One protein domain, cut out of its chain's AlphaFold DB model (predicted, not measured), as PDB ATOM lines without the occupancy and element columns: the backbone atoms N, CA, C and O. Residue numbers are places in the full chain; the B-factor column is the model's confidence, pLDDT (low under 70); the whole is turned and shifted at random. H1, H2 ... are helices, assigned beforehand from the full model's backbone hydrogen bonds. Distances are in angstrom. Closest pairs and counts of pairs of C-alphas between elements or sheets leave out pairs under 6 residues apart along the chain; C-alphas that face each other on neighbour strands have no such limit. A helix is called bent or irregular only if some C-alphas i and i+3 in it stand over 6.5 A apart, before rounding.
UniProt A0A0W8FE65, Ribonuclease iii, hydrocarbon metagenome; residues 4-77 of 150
ATOM      1  N   ARG A   4     170.612 199.045 294.448       48.78
ATOM      2  CA  ARG A   4     170.781 199.937 293.277       48.78
ATOM      3  C   ARG A   4     169.444 200.402 292.682       48.78
ATOM      4  O   ARG A   4     169.264 201.593 292.482       48.78
ATOM      5  N   ILE A   5     168.482 199.486 292.524       50.59
ATOM      6  CA  ILE A   5     167.128 199.780 292.007       50.59
ATOM      7  C   ILE A   5     166.351 200.678 292.976       50.59
ATOM      8  O   ILE A   5     165.452 201.405 292.570       50.59
ATOM      9  N   LYS A   6     166.702 200.659 294.270       55.09
ATOM     10  CA  LYS A   6     166.072 201.541 295.249       55.09
ATOM     11  C   LYS A   6     166.479 202.991 294.987       55.09
ATOM     12  O   LYS A   6     165.603 203.833 294.929       55.09
ATOM     13  N   VAL A   7     167.765 203.294 294.794       56.97
ATOM     14  CA  VAL A   7     168.256 204.681 294.640       56.97
ATOM     15  C   VAL A   7     167.714 205.356 293.375       56.97
ATOM     16  O   VAL A   7     167.341 206.520 293.428       56.97
ATOM     17  N   THR A   8     167.585 204.610 292.277       57.97
ATOM     18  CA  THR A   8     167.055 205.115 290.999       57.97
ATOM     19  C   THR A   8     165.541 204.948 290.859       57.97
ATOM     20  O   THR A   8     165.000 205.133 289.777       57.97
ATOM     21  N   ALA A   9     164.829 204.543 291.915       68.88
ATOM     22  CA  ALA A   9     163.376 204.486 291.861       68.88
ATOM     23  C   ALA A   9     162.813 205.909 291.754       68.88
ATOM     24  O   ALA A   9     163.241 206.789 292.498       68.88
ATOM     25  N   ASN A  10     161.795 206.114 290.914       70.19
ATOM     26  CA  ASN A  10     161.215 207.439 290.650       70.19
ATOM     27  C   ASN A  10     160.874 208.232 291.920       70.19
ATOM     28  O   ASN A  10     161.092 209.435 291.972       70.19
ATOM     29  N   LYS A  11     160.380 207.559 292.967       72.50
ATOM     30  CA  LYS A  11     160.109 208.210 294.253       72.50
ATOM     31  C   LYS A  11     161.374 208.840 294.854       72.50
ATOM     32  O   LYS A  11     161.345 209.993 295.253       72.50
ATOM     33  N   ASN A  12     162.486 208.112 294.851       78.19
ATOM     34  CA  ASN A  12     163.735 208.576 295.445       78.19
ATOM     35  C   ASN A  12     164.384 209.700 294.634       78.19
ATOM     36  O   ASN A  12     164.953 210.611 295.223       78.19
ATOM     37  N   LEU A  13     164.274 209.670 293.302       84.19
ATOM     38  CA  LEU A  13     164.772 210.761 292.460       84.19
ATOM     39  C   LEU A  13     163.984 212.056 292.696       84.19
ATOM     40  O   LEU A  13     164.584 213.114 292.854       84.19
ATOM     41  N   ALA A  14     162.654 211.972 292.788       84.94
ATOM     42  CA  ALA A  14     161.822 213.126 293.122       84.94
ATOM     43  C   ALA A  14     162.122 213.667 294.531       84.94
ATOM     44  O   ALA A  14     162.250 214.877 294.705       84.94
ATOM     45  N   ASP A  15     162.302 212.779 295.513       87.06
ATOM     46  CA  ASP A  15     162.659 213.164 296.880       87.06
ATOM     47  C   ASP A  15     164.025 213.880 296.929       87.06
ATOM     48  O   ASP A  15     164.185 214.835 297.685       87.06
ATOM     49  N   ILE A  16     164.997 213.474 296.104       87.50
ATOM     50  CA  ILE A  16     166.324 214.113 296.001       87.50
ATOM     51  C   ILE A  16     166.240 215.528 295.434       87.50
ATOM     52  O   ILE A  16     166.920 216.419 295.946       87.50
ATOM     53  N   VAL A  17     165.393 215.750 294.422       88.19
ATOM     54  CA  VAL A  17     165.164 217.090 293.857       88.19
ATOM     55  C   VAL A  17     164.703 218.061 294.941       88.19
ATOM     56  O   VAL A  17     165.252 219.154 295.043       88.19
ATOM     57  N   VAL A  18     163.757 217.635 295.782       87.56
ATOM     58  CA  VAL A  18     163.237 218.455 296.884       87.56
ATOM     59  C   VAL A  18     164.260 218.582 298.015       87.56
ATOM     60  O   VAL A  18     164.508 219.681 298.503       87.56
ATOM     61  N   LYS A  19     164.882 217.471 298.432       88.38
ATOM     62  CA  LYS A  19     165.825 217.418 299.562       88.38
ATOM     63  C   LYS A  19     167.005 218.373 299.389       88.38
ATOM     64  O   LYS A  19     167.429 218.980 300.367       88.38
ATOM     65  N   TYR A  20     167.546 218.461 298.176       89.19
ATOM     66  CA  TYR A  20     168.698 219.313 297.871       89.19
ATOM     67  C   TYR A  20     168.314 220.609 297.152       89.19
ATOM     68  O   TYR A  20     169.198 221.291 296.644       89.19
ATOM     69  N   ASP A  21     167.019 220.939 297.109       90.38
ATOM     70  CA  ASP A  21     166.477 222.150 296.485       90.38
ATOM     71  C   ASP A  21     167.025 222.395 295.067       90.38
ATOM     72  O   ASP A  21     167.465 223.486 294.716       90.38
ATOM     73  N   LEU A  22     167.025 221.351 294.230       89.94
ATOM     74  CA  LEU A  22     167.629 221.400 292.891       89.94
ATOM     75  C   LEU A  22     166.822 222.240 291.887       89.94
ATOM     76  O   LEU A  22     167.268 222.421 290.756       89.94
ATOM     77  N   LYS A  23     165.624 222.702 292.269       91.38
ATOM     78  CA  LYS A  23     164.713 223.528 291.453       91.38
ATOM     79  C   LYS A  23     164.297 222.915 290.109       91.38
ATOM     80  O   LYS A  23     163.760 223.602 289.242       91.38
ATOM     81  N   ILE A  24     164.516 221.614 289.917       90.56
ATOM     82  CA  ILE A  24     164.182 220.910 288.669       90.56
ATOM     83  C   ILE A  24     162.666 220.836 288.479       90.56
ATOM     84  O   ILE A  24     162.185 220.948 287.356       90.56
ATOM     85  N   ASP A  25     161.912 220.669 289.561       88.00
ATOM     86  CA  ASP A  25     160.450 220.645 289.566       88.00
ATOM     87  C   ASP A  25     159.825 221.990 289.165       88.00
ATOM     88  O   ASP A  25     158.801 221.997 288.481       88.00
ATOM     89  N   GLU A  26     160.474 223.110 289.495       89.38
ATOM     90  CA  GLU A  26     160.045 224.459 289.093       89.38
ATOM     91  C   GLU A  26     160.253 224.722 287.589       89.38
ATOM     92  O   GLU A  26     159.539 225.524 286.985       89.38
ATOM     93  N   ALA A  27     161.192 224.015 286.954       88.81
ATOM     94  CA  ALA A  27     161.462 224.126 285.520       88.81
ATOM     95  C   ALA A  27     160.510 223.284 284.646       88.81
ATOM     96  O   ALA A  27     160.535 223.390 283.413       88.81
ATOM     97  N   ILE A  28     159.668 222.437 285.250       90.75
ATOM     98  CA  ILE A  28     158.749 221.565 284.514       90.75
ATOM     99  C   ILE A  28     157.585 222.390 283.977       90.75
ATOM    100  O   ILE A  28     156.830 223.000 284.726       90.75
ATOM    101  N   ARG A  29     157.380 222.338 282.659       90.56
ATOM    102  CA  ARG A  29     156.176 222.883 282.027       90.56
ATOM    103  C   ARG A  29     155.079 221.824 282.005       90.56
ATOM    104  O   ARG A  29     155.262 220.746 281.443       90.56
ATOM    105  N   PHE A  30     153.941 222.147 282.603       85.94
ATOM    106  CA  PHE A  30     152.745 221.307 282.676       85.94
ATOM    107  C   PHE A  30     151.506 222.129 282.293       85.94
ATOM    108  O   PHE A  30     151.608 223.332 282.043       85.94
ATOM    109  N   ARG A  31     150.345 221.477 282.165       85.56
ATOM    110  CA  ARG A  31     149.108 222.163 281.766       85.56
ATOM    111  C   ARG A  31     148.627 223.106 282.867       85.56
ATOM    112  O   ARG A  31     148.830 222.851 284.050       85.56
ATOM    113  N   GLU A  32     147.962 224.188 282.476       81.56
ATOM    114  CA  GLU A  32     147.407 225.158 283.419       81.56
ATOM    115  C   GLU A  32     146.450 224.477 284.417       81.56
ATOM    116  O   GLU A  32     145.603 223.673 284.033       81.56
ATOM    117  N   GLY A  33     146.628 224.766 285.711       82.00
ATOM    118  CA  GLY A  33     145.868 224.150 286.805       82.00
ATOM    119  C   GLY A  33     146.414 222.814 287.331       82.00
ATOM    120  O   GLY A  33     145.905 222.316 288.336       82.00
ATOM    121  N   GLU A  34     147.452 222.239 286.716       86.19
ATOM    122  CA  GLU A  34     148.107 221.023 287.218       86.19
ATOM    123  C   GLU A  34     149.281 221.339 288.167       86.19
ATOM    124  O   GLU A  34     149.636 222.492 288.404       86.19
ATOM    125  N   LYS A  35     149.879 220.297 288.755       84.31
ATOM    126  CA  LYS A  35     151.144 220.365 289.502       84.31
ATOM    127  C   LYS A  35     152.051 219.219 289.055       84.31
ATOM    128  O   LYS A  35     151.532 218.150 288.712       84.31
ATOM    129  N   PRO A  36     153.382 219.386 289.083       85.12
ATOM    130  CA  PRO A  36     154.290 218.328 288.678       85.12
ATOM    131  C   PRO A  36     154.155 217.130 289.622       85.12
ATOM    132  O   PRO A  36     154.207 217.247 290.845       85.12
ATOM    133  N   THR A  37     153.941 215.951 289.038       90.44
ATOM    134  CA  THR A  37     153.878 214.696 289.797       90.44
ATOM    135  C   THR A  37     155.284 214.209 290.142       90.44
ATOM    136  O   THR A  37     156.232 214.491 289.414       90.44
ATOM    137  N   MET A  38     155.426 213.359 291.168       88.88
ATOM    138  CA  MET A  38     156.721 212.730 291.495       88.88
ATOM    139  C   MET A  38     157.351 212.012 290.292       88.88
ATOM    140  O   MET A  38     158.562 212.042 290.107       88.88
ATOM    141  N   LYS A  39     156.534 211.381 289.437       88.38
ATOM    142  CA  LYS A  39     157.028 210.732 288.215       88.38
ATOM    143  C   LYS A  39     157.574 211.754 287.216       88.38
ATOM    144  O   LYS A  39     158.607 211.499 286.610       88.38
ATOM    145  N   MET A  40     156.903 212.893 287.045       90.56
ATOM    146  CA  MET A  40     157.386 213.969 286.175       90.56
ATOM    147  C   MET A  40     158.689 214.559 286.704       90.56
ATOM    148  O   MET A  40     159.620 214.728 285.926       90.56
ATOM    149  N   THR A  41     158.790 214.784 288.014       91.50
ATOM    150  CA  THR A  41     160.019 215.267 288.656       91.50
ATOM    151  C   THR A  41     161.177 214.288 288.483       91.50
ATOM    152  O   THR A  41     162.269 214.701 288.101       91.50
ATOM    153  N   ALA A  42     160.941 212.987 288.677       90.00
ATOM    154  CA  ALA A  42     161.954 211.959 288.440       90.00
ATOM    155  C   ALA A  42     162.424 211.930 286.977       90.00
ATOM    156  O   ALA A  42     163.622 211.949 286.712       90.00
ATOM    157  N   ASN A  43     161.485 211.960 286.029       91.00
ATOM    158  CA  ASN A  43     161.811 211.985 284.605       91.00
ATOM    159  C   ASN A  43     162.569 213.266 284.214       91.00
ATOM    160  O   ASN A  43     163.481 213.212 283.395       91.00
ATOM    161  N   ALA A  44     162.205 214.418 284.785       93.69
ATOM    162  CA  ALA A  44     162.895 215.683 284.549       93.69
ATOM    163  C   ALA A  44     164.324 215.656 285.105       93.69
ATOM    164  O   ALA A  44     165.243 216.135 284.445       93.69
ATOM    165  N   PHE A  45     164.531 215.035 286.270       93.56
ATOM    166  CA  PHE A  45     165.864 214.789 286.815       93.56
ATOM    167  C   PHE A  45     166.708 213.921 285.870       93.56
ATOM    168  O   PHE A  45     167.830 214.291 285.531       93.56
ATOM    169  N   GLU A  46     166.171 212.798 285.387       92.56
ATOM    170  CA  GLU A  46     166.873 211.934 284.425       92.56
ATOM    171  C   GLU A  46     167.184 212.667 283.114       92.56
ATOM    172  O   GLU A  46     168.298 212.563 282.598       92.56
ATOM    173  N   ALA A  47     166.235 213.457 282.603       93.88
ATOM    174  CA  ALA A  47     166.427 214.272 281.407       93.88
ATOM    175  C   ALA A  47     167.513 215.340 281.604       93.88
ATOM    176  O   ALA A  47     168.323 215.553 280.705       93.88
ATOM    177  N   PHE A  48     167.576 215.972 282.778       94.31
ATOM    178  CA  PHE A  48     168.621 216.933 283.127       94.31
ATOM    179  C   PHE A  48     170.011 216.283 283.139       94.31
ATOM    180  O   PHE A  48     170.942 216.791 282.514       94.31
ATOM    181  N   ILE A  49     170.146 215.114 283.771       94.69
ATOM    182  CA  ILE A  49     171.394 214.340 283.749       94.69
ATOM    183  C   ILE A  49     171.758 213.910 282.319       94.69
ATOM    184  O   ILE A  49     172.923 214.002 281.925       94.69
ATOM    185  N   GLY A  50     170.772 213.489 281.522       95.12
ATOM    186  CA  GLY A  50     170.955 213.171 280.106       95.12
ATOM    187  C   GLY A  50     171.437 214.372 279.288       95.12
ATOM    188  O   GLY A  50     172.350 214.232 278.480       95.12
ATOM    189  N   ALA A  51     170.896 215.565 279.543       96.56
ATOM    190  CA  ALA A  51     171.324 216.798 278.890       96.56
ATOM    191  C   ALA A  51     172.781 217.151 279.225       96.56
ATOM    192  O   ALA A  51     173.547 217.468 278.317       96.56
ATOM    193  N   ILE A  52     173.195 217.016 280.493       96.69
ATOM    194  CA  ILE A  52     174.602 217.188 280.893       96.69
ATOM    195  C   ILE A  52     175.489 216.175 280.168       96.69
ATOM    196  O   ILE A  52     176.545 216.540 279.661       96.69
ATOM    197  N   HIS A  53     175.069 214.910 280.088       97.06
ATOM    198  CA  HIS A  53     175.831 213.891 279.371       97.06
ATOM    199  C   HIS A  53     176.006 214.236 277.885       97.06
ATOM    200  O   HIS A  53     177.115 214.110 277.365       97.06
ATOM    201  N   CYS A  54     174.946 214.695 277.221       96.94
ATOM    202  CA  CYS A  54     174.995 215.092 275.815       96.94
ATOM    203  C   CYS A  54     175.853 216.345 275.577       96.94
ATOM    204  O   CYS A  54     176.503 216.431 274.540       96.94
ATOM    205  N   ALA A  55     175.852 217.304 276.508       97.75
ATOM    206  CA  ALA A  55     176.578 218.566 276.366       97.75
ATOM    207  C   ALA A  55     178.060 218.465 276.776       97.75
ATOM    208  O   ALA A  55     178.932 218.967 276.077       97.75
ATOM    209  N   GLU A  56     178.344 217.800 277.898       97.44
ATOM    210  CA  GLU A  56     179.641 217.836 278.596       97.44
ATOM    211  C   GLU A  56     180.287 216.441 278.736       97.44
ATOM    212  O   GLU A  56     181.353 216.270 279.335       97.44
ATOM    213  N   GLY A  57     179.640 215.403 278.205       96.38
ATOM    214  CA  GLY A  57     180.133 214.031 278.231       96.38
ATOM    215  C   GLY A  57     179.912 213.291 279.556       96.38
ATOM    216  O   GLY A  57     179.400 213.799 280.556       96.38
ATOM    217  N   ILE A  58     180.294 212.009 279.564       94.25
ATOM    218  CA  ILE A  58     180.022 211.078 280.674       94.25
ATOM    219  C   ILE A  58     180.737 211.448 281.980       94.25
ATOM    220  O   ILE A  58     180.197 211.219 283.061       94.25
ATOM    221  N   ASN A  59     181.933 212.035 281.899       96.25
ATOM    222  CA  ASN A  59     182.719 212.368 283.086       96.25
ATOM    223  C   ASN A  59     182.065 213.495 283.891       96.25
ATOM    224  O   ASN A  59     181.923 213.357 285.107       96.25
ATOM    225  N   LYS A  60     181.594 214.557 283.222       96.75
ATOM    226  CA  LYS A  60     180.888 215.656 283.889       96.75
ATOM    227  C   LYS A  60     179.539 215.200 284.444       96.75
ATOM    228  O   LYS A  60     179.224 215.498 285.591       96.75
ATOM    229  N   ALA A  61     178.781 214.400 283.690       95.19
ATOM    230  CA  ALA A  61     177.532 213.817 284.191       95.19
ATOM    231  C   ALA A  61     177.761 212.973 285.458       95.19
ATOM    232  O   ALA A  61     177.029 213.098 286.441       95.19
ATOM    233  N   ARG A  62     178.820 212.152 285.474       92.50
ATOM    234  CA  ARG A  62     179.204 211.352 286.643       92.50
ATOM    235  C   ARG A  62     179.567 212.220 287.845       92.50
ATOM    236  O   ARG A  62     179.133 211.903 288.947       92.50
ATOM    237  N   GLU A  63     180.355 213.271 287.648       94.25
ATOM    238  CA  GLU A  63     180.729 214.222 288.701       94.25
ATOM    239  C   GLU A  63     179.483 214.823 289.368       94.25
ATOM    240  O   GLU A  63     179.351 214.761 290.590       94.25
ATOM    241  N   VAL A  64     178.529 215.306 288.564       93.62
ATOM    242  CA  VAL A  64     177.271 215.893 289.053       93.62
ATOM    243  C   VAL A  64     176.446 214.874 289.842       93.62
ATOM    244  O   VAL A  64     176.029 215.162 290.963       93.62
ATOM    245  N   ILE A  65     176.254 213.662 289.308       91.25
ATOM    246  CA  ILE A  65     175.523 212.597 290.014       91.25
ATOM    247  C   ILE A  65     176.209 212.268 291.347       91.25
ATOM    248  O   ILE A  65     175.546 212.186 292.377       91.25
ATOM    249  N   LEU A  66     177.531 212.082 291.358       89.19
ATOM    250  CA  LEU A  66     178.253 211.736 292.586       89.19
ATOM    251  C   LEU A  66     178.183 212.851 293.636       89.19
ATOM    252  O   LEU A  66     178.104 212.542 294.823       89.19
ATOM    253  N   GLY A  67     178.170 214.117 293.210       90.31
ATOM    254  CA  GLY A  67     177.963 215.259 294.097       90.31
ATOM    255  C   GLY A  67     176.572 215.267 294.734       90.31
ATOM    256  O   GLY A  67     176.459 215.421 295.947       90.31
ATOM    257  N   ILE A  68     175.523 215.034 293.940       90.38
ATOM    258  CA  ILE A  68     174.126 215.030 294.415       90.38
ATOM    259  C   ILE A  68     173.863 213.871 295.388       90.38
ATOM    260  O   ILE A  68     173.190 214.047 296.398       90.38
ATOM    261  N   PHE A  69     174.408 212.686 295.108       86.50
ATOM    262  CA  PHE A  69     174.148 211.471 295.889       86.50
ATOM    263  C   PHE A  69     175.182 211.218 296.998       86.50
ATOM    264  O   PHE A  69     175.292 210.095 297.492       86.50
ATOM    265  N   VAL A  70     175.982 212.218 297.387       84.50
ATOM    266  CA  VAL A  70     177.112 212.010 298.309       84.50
ATOM    267  C   VAL A  70     176.680 211.428 299.661       84.50
ATOM    268  O   VAL A  70     177.320 210.503 300.161       84.50
ATOM    269  N   GLU A  71     175.566 211.889 300.232       80.56
ATOM    270  CA  GLU A  71     175.056 211.382 301.513       80.56
ATOM    271  C   GLU A  71     174.436 209.988 301.377       80.56
ATOM    272  O   GLU A  71     174.608 209.124 302.239       80.56
ATOM    273  N   GLU A  72     173.740 209.724 300.275       78.88
ATOM    274  CA  GLU A  72     173.183 208.413 299.953       78.88
ATOM    275  C   GLU A  72     174.296 207.371 299.767       78.88
ATOM    276  O   GLU A  72     174.148 206.224 300.194       78.88
ATOM    277  N   LEU A  73     175.422 207.780 299.177       75.31
ATOM    278  CA  LEU A  73     176.621 206.962 299.020       75.31
ATOM    279  C   LEU A  73     177.360 206.764 300.347       75.31
ATOM    280  O   LEU A  73     177.808 205.652 300.613       75.31
ATOM    281  N   ARG A  74     177.447 207.785 301.209       77.00
ATOM    282  CA  ARG A  74     178.021 207.648 302.564       77.00
ATOM    283  C   ARG A  74     177.247 206.652 303.421       77.00
ATOM    284  O   ARG A  74     177.846 205.862 304.142       77.00
ATOM    285  N   ASN A  75     175.923 206.659 303.306       72.50
ATOM    286  CA  ASN A  75     175.042 205.739 304.025       72.50
ATOM    287  C   ASN A  75     174.843 204.396 303.297       72.50
ATOM    288  O   ASN A  75     174.104 203.522 303.769       72.50
ATOM    289  N   PHE A  76     175.475 204.209 302.135       70.94
ATOM    290  CA  PHE A  76     175.429 202.946 301.423       70.94
ATOM    291  C   PHE A  76     176.291 201.927 302.160       70.94
ATOM    292  O   PHE A  76     177.508 202.024 302.177       70.94
ATOM    293  N   ASP A  77     175.645 200.920 302.741       70.69
ATOM    294  CA  ASP A  77     176.310 199.735 303.276       70.69
ATOM    295  C   ASP A  77     176.563 198.721 302.132       70.69
ATOM    296  O   ASP A  77     175.604 198.035 301.713       70.69
TER     297      ASP A  77
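Overview. This is residues 4 to 77 of the 150 residues of the protein "Ribonuclease iii" of hydrocarbon metagenome (UniProt A0A0W8FE65). The domain is a V made by one long, bent helix, H3, whose arms H3a and H3b meet near the bend, with the short helix H2 lying crosswise on the first part of H3a. The long link of residues 20 to 37 loops out past the first end of H3a, the small helix H4 follows H3b just beyond residue 68 at the open end of the V, and the small helix H1 lies off one side of the V, close to H2 but apart from both arms. The printed part has 74 residues with four named helices, in the order H1, H2, H3, H4, and no named strand: all helix. It is compact, with a radius of gyration of the C-alphas of 12.9 A and spans of 41 by 29 by 21 A.

Along the chain. Find C-alpha 4 at (170.781, 199.937, 293.277); there H1 begins and runs to residue 7. H2 follows, residues 10 to 19, 14.2 A long. Look next at C-alpha 38 at (156.721, 212.730, 291.495), where H3 begins; by its hydrogen bonds it was assigned as one helix, residues 38 to 68, but it is bent, with C-alphas 55 and 58 9.3 A apart. Its arms are H3a, residues 38 to 55, 25.6 A, and H3b, residues 58 to 68, 15.5 A. H4, residues 70 to 74, ends at C-alpha 74, (178.021, 207.648, 302.564).

Arrangement. H1 is close to H2 but not clearly touching; their closest C-alphas, of Val 7 and Leu 13, are 7.3 A apart. H2 touches H3a, with residues 38 to 45 of H3a alone, about perpendicular at 80 degrees; look at the closest C-alphas, of Ala 14 and Ala 42, 4.8 A apart. H3a touches H3b with residues 49 to 53 alone, at a steep tilt of 40 degrees, opposite ways; the closest C-alphas are those of His 53 and Ala 61, 5.1 A. H2 and H3b are only just apart, at 8.0 A. H3b and H4 meet only through their link. In H2, H3a, H3b and H4 every O i to N i+4 pair is within hydrogen-bond range; H1 is too short for such a pair.

Size, cuts and confidence. The two C-alphas farthest apart, of Glu 32 and Asp 77, are 43.3 A from each other. The printed part has no cut. The link from H2 to H3 is long, with 18 residues; the other two are tight. The model's confidence is under 70 at residues 4 to 9.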